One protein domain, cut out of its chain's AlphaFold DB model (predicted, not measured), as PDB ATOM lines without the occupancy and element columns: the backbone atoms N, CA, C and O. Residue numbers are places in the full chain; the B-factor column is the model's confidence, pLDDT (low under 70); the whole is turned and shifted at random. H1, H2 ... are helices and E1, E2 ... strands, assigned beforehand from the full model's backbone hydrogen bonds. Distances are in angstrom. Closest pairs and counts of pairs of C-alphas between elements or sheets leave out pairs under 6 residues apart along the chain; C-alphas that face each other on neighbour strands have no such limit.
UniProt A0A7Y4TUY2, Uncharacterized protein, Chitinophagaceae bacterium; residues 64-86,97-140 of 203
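Overview. This is residues 64 to 86 and 97 to 140 of the 203 residues of an uncharacterized protein of Chitinophagaceae bacterium (UniProt A0A7Y4TUY2). A twisted four-stranded sheet has one helix, H1, off one face; residues 83 to 86 stick out past E2. The 67 printed residues run E1, E2, E3, H1, E4; the mixed sheet's order is E3, E2, E1, E4, and the class is mixed. The whole is compact, radius of gyration of the C-alphas 11.5 A, spanning 39 by 21 by 18 A.

Arrangement. E1, residues 64 to 72, and E2, residues 75 to 82, form an antiparallel hairpin (N 66 to O 79, 2.8 A). E3, residues 100 to 105, is antiparallel to E2 (N 102 to O 78, 2.8 A). H1, residues 116 to 126, is only just not on the sheet, with 4 C-alpha pairs within 10 A; every O i to N i+4 pair is within hydrogen-bond range. E4, residues 137 to 139, is parallel to E1 (N 139 to O 68, 2.8 A). E3, H1 and E4 form a split strand-helix-strand unit, E2 and E1 between its same-way strands, its crossover right-handed.

Along the chain. E1 spans 23.0 A from C-alpha 64 at (37.394, -25.571, -13.435); E4 ends with C-alpha 139 at (30.142, -37.966, -5.237).

Size, cuts and confidence. Across the cut, C-alphas 86 and 97 are 18.2 A apart. Residues 83 to 86 and 97 to 99 have pLDDT under 70.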
ATOM      1  N   GLN A  64      38.316 -25.524 -14.562       85.75
ATOM      2  CA  GLN A  64      37.394 -25.571 -13.435       85.75
ATOM      3  C   GLN A  64      37.081 -27.027 -13.123       85.75
ATOM      4  O   GLN A  64      36.815 -27.812 -14.029       85.75
ATOM      5  N   LEU A  65      37.156 -27.398 -11.850       90.38
ATOM      6  CA  LEU A  65      36.761 -28.721 -11.387       90.38
ATOM      7  C   LEU A  65      35.275 -28.682 -11.055       90.38
ATOM      8  O   LEU A  65      34.893 -27.949 -10.155       90.38
ATOM      9  N   ASP A  66      34.438 -29.438 -11.755       90.94
ATOM     10  CA  ASP A  66      32.989 -29.424 -11.521       90.94
ATOM     11  C   ASP A  66      32.594 -30.518 -10.531       90.94
ATOM     12  O   ASP A  66      31.856 -30.277  -9.572       90.94
ATOM     13  N   SER A  67      33.117 -31.731 -10.742       91.75
ATOM     14  CA  SER A  67      32.865 -32.850  -9.838       91.75
ATOM     15  C   SER A  67      34.007 -33.856  -9.764       91.75
ATOM     16  O   SER A  67      34.777 -34.032 -10.710       91.75
ATOM     17  N   VAL A  68      34.086 -34.532  -8.620       92.38
ATOM     18  CA  VAL A  68      34.942 -35.697  -8.385       92.38
ATOM     19  C   VAL A  68      34.038 -36.854  -7.988       92.38
ATOM     20  O   VAL A  68      33.295 -36.758  -7.013       92.38
ATOM     21  N   ILE A  69      34.082 -37.941  -8.749       91.75
ATOM     22  CA  ILE A  69      33.225 -39.109  -8.557       91.75
ATOM     23  C   ILE A  69      34.111 -40.275  -8.143       91.75
ATOM     24  O   ILE A  69      34.930 -40.755  -8.933       91.75
ATOM     25  N   PHE A  70      33.936 -40.731  -6.908       91.88
ATOM     26  CA  PHE A  70      34.594 -41.932  -6.416       91.88
ATOM     27  C   PHE A  70      33.992 -43.175  -7.075       91.88
ATOM     28  O   PHE A  70      32.771 -43.327  -7.124       91.88
ATOM     29  N   VAL A  71      34.846 -44.088  -7.534       90.38
ATOM     30  CA  VAL A  71      34.424 -45.406  -8.034       90.38
ATOM     31  C   VAL A  71      35.044 -46.509  -7.189       90.38
ATOM     32  O   VAL A  71      34.344 -47.403  -6.722       90.38
ATOM     33  N   SER A  72      36.354 -46.434  -6.967       88.75
ATOM     34  CA  SER A  72      37.111 -47.351  -6.119       88.75
ATOM     35  C   SER A  72      38.365 -46.658  -5.584       88.75
ATOM     36  O   SER A  72      38.746 -45.587  -6.051       88.75
ATOM     37  N   ASP A  73      39.075 -47.293  -4.651       86.75
ATOM     38  CA  ASP A  73      40.356 -46.760  -4.159       86.75
ATOM     39  C   ASP A  73      41.436 -46.642  -5.247       86.75
ATOM     40  O   ASP A  73      42.423 -45.930  -5.070       86.75
ATOM     41  N   SER A  74      41.253 -47.326  -6.377       87.94
ATOM     42  CA  SER A  74      42.135 -47.260  -7.542       87.94
ATOM     43  C   SER A  74      41.613 -46.357  -8.659       87.94
ATOM     44  O   SER A  74      42.348 -46.139  -9.623       87.94
ATOM     45  N   LEU A  75      40.379 -45.848  -8.572       90.25
ATOM     46  CA  LEU A  75      39.738 -45.134  -9.671       90.25
ATOM     47  C   LEU A  75      38.780 -44.048  -9.175       90.25
ATOM     48  O   LEU A  75      37.790 -44.314  -8.491       90.25
ATOM     49  N   ALA A  76      39.018 -42.826  -9.642       92.06
ATOM     50  CA  ALA A  76      38.076 -41.720  -9.531       92.06
ATOM     51  C   ALA A  76      37.919 -41.014 -10.881       92.06
ATOM     52  O   ALA A  76      38.880 -40.887 -11.643       92.06
ATOM     53  N   TYR A  77      36.713 -40.533 -11.174       90.75
ATOM     54  CA  TYR A  77      36.479 -39.653 -12.315       90.75
ATOM     55  C   TYR A  77      36.545 -38.202 -11.869       90.75
ATOM     56  O   TYR A  77      35.883 -37.808 -10.910       90.75
ATOM     57  N   LEU A  78      37.289 -37.395 -12.611       90.69
ATOM     58  CA  LEU A  78      37.304 -35.954 -12.455       90.69
ATOM     59  C   LEU A  78      36.611 -35.335 -13.655       90.69
ATOM     60  O   LEU A  78      37.001 -35.545 -14.804       90.69
ATOM     61  N   VAL A  79      35.557 -34.580 -13.384       90.31
ATOM     62  CA  VAL A  79      34.821 -33.834 -14.396       90.31
ATOM     63  C   VAL A  79      35.252 -32.388 -14.284       90.31
ATOM     64  O   VAL A  79      35.077 -31.757 -13.242       90.31
ATOM     65  N   THR A  80      35.839 -31.884 -15.358       87.19
ATOM     66  CA  THR A  80      36.340 -30.519 -15.432       87.19
ATOM     67  C   THR A  80      35.745 -29.787 -16.620       87.19
ATOM     68  O   THR A  80      35.585 -30.356 -17.701       87.19
ATOM     69  N   SER A  81      35.457 -28.508 -16.441       82.25
ATOM     70  CA  SER A  81      35.034 -27.603 -17.498       82.25
ATOM     71  C   SER A  81      36.138 -26.592 -17.791       82.25
ATOM     72  O   SER A  81      37.079 -26.381 -17.018       82.25
ATOM     73  N   GLN A  82      36.071 -25.990 -18.976       72.19
ATOM     74  CA  GLN A  82      36.999 -24.939 -19.358       72.19
ATOM     75  C   GLN A  82      36.359 -23.588 -19.075       72.19
ATOM     76  O   GLN A  82      35.329 -23.248 -19.652       72.19
ATOM     77  N   TYR A  83      37.030 -22.769 -18.275       61.50
ATOM     78  CA  TYR A  83      36.701 -21.359 -18.192       61.50
ATOM     79  C   TYR A  83      37.373 -20.613 -19.345       61.50
ATOM     80  O   TYR A  83      38.593 -20.441 -19.375       61.50
ATOM     81  N   CYS A  84      36.597 -20.162 -20.325       54.69
ATOM     82  CA  CYS A  84      37.144 -19.398 -21.438       54.69
ATOM     83  C   CYS A  84      37.628 -18.015 -20.976       54.69
ATOM     84  O   CYS A  84      36.838 -17.151 -20.610       54.69
ATOM     85  N   THR A  85      38.929 -17.761 -21.096       52.59
ATOM     86  CA  THR A  85      39.412 -16.440 -21.504       52.59
ATOM     87  C   THR A  85      39.987 -16.605 -22.904       52.59
ATOM     88  O   THR A  85      40.823 -17.476 -23.142       52.59
ATOM     89  N   TYR A  86      39.446 -15.857 -23.866       45.44
ATOM     90  CA  TYR A  86      39.850 -15.899 -25.272       45.44
ATOM     91  C   TYR A  86      41.377 -15.842 -25.394       45.44
ATOM     92  O   TYR A  86      41.910 -14.766 -25.164       45.44
ATOM     93  N   TRP A  97      46.401 -31.422 -18.033       54.78
ATOM     94  CA  TRP A  97      45.002 -31.622 -17.634       54.78
ATOM     95  C   TRP A  97      44.024 -30.814 -18.507       54.78
ATOM     96  O   TRP A  97      44.084 -29.583 -18.538       54.78
ATOM     97  N   ARG A  98      43.111 -31.479 -19.231       58.25
ATOM     98  CA  ARG A  98      42.157 -30.809 -20.142       58.25
ATOM     99  C   ARG A  98      40.752 -30.861 -19.567       58.25
ATOM    100  O   ARG A  98      40.357 -31.864 -18.989       58.25
ATOM    101  N   ALA A  99      39.988 -29.800 -19.820       69.38
ATOM    102  CA  ALA A  99      38.551 -29.825 -19.598       69.38
ATOM    103  C   ALA A  99      37.928 -31.047 -20.286       69.38
ATOM    104  O   ALA A  99      38.241 -31.359 -21.438       69.38
ATOM    105  N   GLY A 100      37.055 -31.730 -19.563       78.81
ATOM    106  CA  GLY A 100      36.462 -32.997 -19.935       78.81
ATOM    107  C   GLY A 100      36.352 -33.933 -18.738       78.81
ATOM    108  O   GLY A 100      36.503 -33.539 -17.580       78.81
ATOM    109  N   ARG A 101      36.065 -35.197 -19.043       84.94
ATOM    110  CA  ARG A 101      36.059 -36.286 -18.069       84.94
ATOM    111  C   ARG A 101      37.411 -36.987 -18.114       84.94
ATOM    112  O   ARG A 101      37.743 -37.608 -19.121       84.94
ATOM    113  N   GLU A 102      38.157 -36.900 -17.024       83.88
ATOM    114  CA  GLU A 102      39.447 -37.559 -16.847       83.88
ATOM    115  C   GLU A 102      39.344 -38.658 -15.783       83.88
ATOM    116  O   GLU A 102      38.495 -38.600 -14.891       83.88
ATOM    117  N   ILE A 103      40.177 -39.691 -15.909       86.38
ATOM    118  CA  ILE A 103      40.224 -40.821 -14.980       86.38
ATOM    119  C   ILE A 103      41.520 -40.724 -14.183       86.38
ATOM    120  O   ILE A 103      42.607 -40.797 -14.756       86.38
ATOM    121  N   ALA A 104      41.403 -40.593 -12.867       87.69
ATOM    122  CA  ALA A 104      42.523 -40.651 -11.945       87.69
ATOM    123  C   ALA A 104      42.728 -42.092 -11.468       87.69
ATOM    124  O   ALA A 104      41.999 -42.588 -10.606       87.69
ATOM    125  N   TYR A 105      43.732 -42.758 -12.038       88.88
ATOM    126  CA  TYR A 105      44.142 -44.101 -11.637       88.88
ATOM    127  C   TYR A 105      45.107 -44.049 -10.451       88.88
ATOM    128  O   TYR A 105      46.088 -43.309 -10.492       88.88
ATOM    129  N   HIS A 106      44.848 -44.859  -9.422       88.06
ATOM    130  CA  HIS A 106      45.682 -45.023  -8.219       88.06
ATOM    131  C   HIS A 106      46.115 -43.700  -7.574       88.06
ATOM    132  O   HIS A 106      47.208 -43.581  -7.020       88.06
ATOM    133  N   HIS A 107      45.264 -42.680  -7.665       85.56
ATOM    134  CA  HIS A 107      45.634 -41.351  -7.226       85.56
ATOM    135  C   HIS A 107      45.536 -41.266  -5.696       85.56
ATOM    136  O   HIS A 107      44.442 -41.451  -5.158       85.56
ATOM    137  N   PRO A 108      46.631 -40.937  -4.980       86.88
ATOM    138  CA  PRO A 108      46.680 -41.026  -3.519       86.88
ATOM    139  C   PRO A 108      45.575 -40.193  -2.860       86.88
ATOM    140  O   PRO A 108      44.867 -40.679  -1.981       86.88
ATOM    141  N   LEU A 109      45.357 -38.980  -3.378       88.62
ATOM    142  CA  LEU A 109      44.339 -38.050  -2.892       88.62
ATOM    143  C   LEU A 109      42.892 -38.521  -3.104       88.62
ATOM    144  O   LEU A 109      42.045 -38.263  -2.256       88.62
ATOM    145  N   PHE A 110      42.588 -39.180  -4.226       89.00
ATOM    146  CA  PHE A 110      41.210 -39.480  -4.638       89.00
ATOM    147  C   PHE A 110      40.770 -40.882  -4.197       89.00
ATOM    148  O   PHE A 110      39.979 -41.530  -4.874       89.00
ATOM    149  N   SER A 111      41.257 -41.330  -3.042       86.00
ATOM    150  CA  SER A 111      40.874 -42.589  -2.398       86.00
ATOM    151  C   SER A 111      39.952 -42.337  -1.198       86.00
ATOM    152  O   SER A 111      39.895 -41.218  -0.683       86.00
ATOM    153  N   LYS A 112      39.272 -43.374  -0.683       84.12
ATOM    154  CA  LYS A 112      38.465 -43.260   0.553       84.12
ATOM    155  C   LYS A 112      39.297 -43.195   1.841       84.12
ATOM    156  O   LYS A 112      38.750 -43.205   2.940       84.12
ATOM    157  N   LYS A 113      40.624 -43.105   1.725       85.50
ATOM    158  CA  LYS A 113      41.540 -42.977   2.868       85.50
ATOM    159  C   LYS A 113      41.552 -41.571   3.469       85.50
ATOM    160  O   LYS A 113      42.040 -41.394   4.583       85.50
ATOM    161  N   HIS A 114      41.049 -40.578   2.738       85.19
ATOM    162  CA  HIS A 114      41.072 -39.176   3.139       85.19
ATOM    163  C   HIS A 114      39.656 -38.653   3.374       85.19
ATOM    164  O   HIS A 114      38.728 -38.997   2.648       85.19
ATOM    165  N   SER A 115      39.491 -37.792   4.382       88.56
ATOM    166  CA  SER A 115      38.234 -37.070   4.571       88.56
ATOM    167  C   SER A 115      38.021 -36.060   3.444       88.56
ATOM    168  O   SER A 115      38.979 -35.492   2.913       88.56
ATOM    169  N   LEU A 116      36.758 -35.788   3.118       89.69
ATOM    170  CA  LEU A 116      36.377 -34.791   2.119       89.69
ATOM    171  C   LEU A 116      37.005 -33.411   2.399       89.69
ATOM    172  O   LEU A 116      37.494 -32.763   1.476       89.69
ATOM    173  N   ASP A 117      37.112 -33.001   3.663       90.00
ATOM    174  CA  ASP A 117      37.780 -31.749   4.048       90.00
ATOM    175  C   ASP A 117      39.285 -31.757   3.754       90.00
ATOM    176  O   ASP A 117      39.842 -30.764   3.274       90.00
ATOM    177  N   SER A 118      39.954 -32.888   4.000       90.00
ATOM    178  CA  SER A 118      41.373 -33.063   3.677       90.00
ATOM    179  C   SER A 118      41.597 -32.984   2.170       90.00
ATOM    180  O   SER A 118      42.497 -32.273   1.715       90.00
ATOM    181  N   ILE A 119      40.717 -33.627   1.398       90.75
ATOM    182  CA  ILE A 119      40.744 -33.584  -0.062       90.75
ATOM    183  C   ILE A 119      40.586 -32.140  -0.550       90.75
ATOM    184  O   ILE A 119      41.431 -31.646  -1.296       90.75
ATOM    185  N   ARG A 120      39.567 -31.415  -0.068       91.56
ATOM    186  CA  ARG A 120      39.338 -30.002  -0.427       91.56
ATOM    187  C   ARG A 120      40.538 -29.115  -0.104       91.56
ATOM    188  O   ARG A 120      40.893 -28.253  -0.910       91.56
ATOM    189  N   LYS A 121      41.175 -29.326   1.052       91.25
ATOM    190  CA  LYS A 121      42.360 -28.569   1.478       91.25
ATOM    191  C   LYS A 121      43.545 -28.800   0.543       91.25
ATOM    192  O   LYS A 121      44.166 -27.830   0.117       91.25
ATOM    193  N   ILE A 122      43.838 -30.055   0.203       89.06
ATOM    194  CA  ILE A 122      44.953 -30.389  -0.694       89.06
ATOM    195  C   ILE A 122      44.679 -29.853  -2.100       89.06
ATOM    196  O   ILE A 122      45.575 -29.259  -2.692       89.06
ATOM    197  N   ILE A 123      43.442 -29.960  -2.604       89.31
ATOM    198  CA  ILE A 123      43.079 -29.376  -3.903       89.31
ATOM    199  C   ILE A 123      43.298 -27.859  -3.892       89.31
ATOM    200  O   ILE A 123      43.937 -27.339  -4.798       89.31
ATOM    201  N   LYS A 124      42.866 -27.151  -2.840       87.25
ATOM    202  CA  LYS A 124      43.111 -25.703  -2.677       87.25
ATOM    203  C   LYS A 124      44.603 -25.333  -2.646       87.25
ATOM    204  O   LYS A 124      44.955 -24.241  -3.075       87.25
ATOM    205  N   GLN A 125      45.458 -26.193  -2.089       83.75
ATOM    206  CA  GLN A 125      46.882 -25.900  -1.881       83.75
ATOM    207  C   GLN A 125      47.771 -26.299  -3.061       83.75
ATOM    208  O   GLN A 125      48.727 -25.593  -3.366       83.75
ATOM    209  N   GLN A 126      47.493 -27.447  -3.675       82.12
ATOM    210  CA  GLN A 126      48.380 -28.086  -4.649       82.12
ATOM    211  C   GLN A 126      47.850 -28.014  -6.084       82.12
ATOM    212  O   GLN A 126      48.619 -28.208  -7.020       82.12
ATOM    213  N   TYR A 127      46.556 -27.740  -6.270       81.00
ATOM    214  CA  TYR A 127      45.935 -27.682  -7.588       81.00
ATOM    215  C   TYR A 127      45.489 -26.257  -7.900       81.00
ATOM    216  O   TYR A 127      45.000 -25.521  -7.047       81.00
ATOM    217  N   TYR A 128      45.619 -25.879  -9.167       77.44
ATOM    218  CA  TYR A 128      45.364 -24.520  -9.642       77.44
ATOM    219  C   TYR A 128      44.006 -24.399 -10.353       77.44
ATOM    220  O   TYR A 128      43.903 -23.771 -11.408       77.44
ATOM    221  N   PHE A 129      42.956 -25.023  -9.806       84.12
ATOM    222  CA  PHE A 129      41.601 -24.872 -10.348       84.12
ATOM    223  C   PHE A 129      41.074 -23.459 -10.099       84.12
ATOM    224  O   PHE A 129      41.264 -22.874  -9.034       84.12
ATOM    225  N   LYS A 130      40.387 -22.901 -11.097       82.19
ATOM    226  CA  LYS A 130      39.928 -21.508 -11.052       82.19
ATOM    227  C   LYS A 130      38.733 -21.286 -10.125       82.19
ATOM    228  O   LYS A 130      38.539 -20.185  -9.612       82.19
ATOM    229  N   ASN A 131      37.868 -22.283  -9.989       85.69
ATOM    230  CA  ASN A 131      36.668 -22.184  -9.171       85.69
ATOM    231  C   ASN A 131      36.978 -22.447  -7.695       85.69
ATOM    232  O   ASN A 131      37.917 -23.159  -7.353       85.69
ATOM    233  N   ASN A 132      36.146 -21.896  -6.807       89.50
ATOM    234  CA  ASN A 132      36.227 -22.250  -5.397       89.50
ATOM    235  C   ASN A 132      35.892 -23.743  -5.233       89.50
ATOM    236  O   ASN A 132      34.821 -24.175  -5.671       89.50
ATOM    237  N   ILE A 133      36.774 -24.490  -4.557       90.31
ATOM    238  CA  ILE A 133      36.579 -25.912  -4.241       90.31
ATOM    239  C   ILE A 133      35.254 -26.171  -3.517       90.31
ATOM    240  O   ILE A 133      34.700 -27.258  -3.605       90.31
ATOM    241  N   ASP A 134      34.736 -25.168  -2.803       88.62
ATOM    242  CA  ASP A 134      33.525 -25.316  -2.006       88.62
ATOM    243  C   ASP A 134      32.284 -25.538  -2.884       88.62
ATOM    244  O   ASP A 134      31.303 -26.115  -2.423       88.62
ATOM    245  N   LYS A 135      32.366 -25.153  -4.167       90.06
ATOM    246  CA  LYS A 135      31.335 -25.376  -5.191       90.06
ATOM    247  C   LYS A 135      31.478 -26.711  -5.931       90.06
ATOM    248  O   LYS A 135      30.646 -27.011  -6.779       90.06
ATOM    249  N   VAL A 136      32.537 -27.474  -5.662       91.81
ATOM    250  CA  VAL A 136      32.806 -28.746  -6.342       91.81
ATOM    251  C   VAL A 136      31.976 -29.851  -5.722       91.81
ATOM    252  O   VAL A 136      31.913 -29.989  -4.499       91.81
ATOM    253  N   ILE A 137      31.349 -30.647  -6.584       91.81
ATOM    254  CA  ILE A 137      30.503 -31.761  -6.173       91.81
ATOM    255  C   ILE A 137      31.385 -32.996  -5.984       91.81
ATOM    256  O   ILE A 137      32.020 -33.467  -6.927       91.81
ATOM    257  N   PHE A 138      31.415 -33.539  -4.773       91.81
ATOM    258  CA  PHE A 138      32.122 -34.780  -4.476       91.81
ATOM    259  C   PHE A 138      31.098 -35.896  -4.315       91.81
ATOM    260  O   PHE A 138      30.331 -35.901  -3.363       91.81
ATOM    261  N   VAL A 139      31.073 -36.834  -5.255       89.50
ATOM    262  CA  VAL A 139      30.142 -37.966  -5.237       89.50
ATOM    263  C   VAL A 139      30.853 -39.180  -4.652       89.50
ATOM    264  O   VAL A 139      31.909 -39.578  -5.143       89.50
ATOM    265  N   GLY A 140      30.273 -39.780  -3.610       85.69
ATOM    266  CA  GLY A 140      30.788 -41.007  -2.988       85.69
ATOM    267  C   GLY A 140      31.947 -40.813  -2.000       85.69
ATOM    268  O   GLY A 140      32.513 -41.812  -1.551       85.69
TER     269      GLY A 140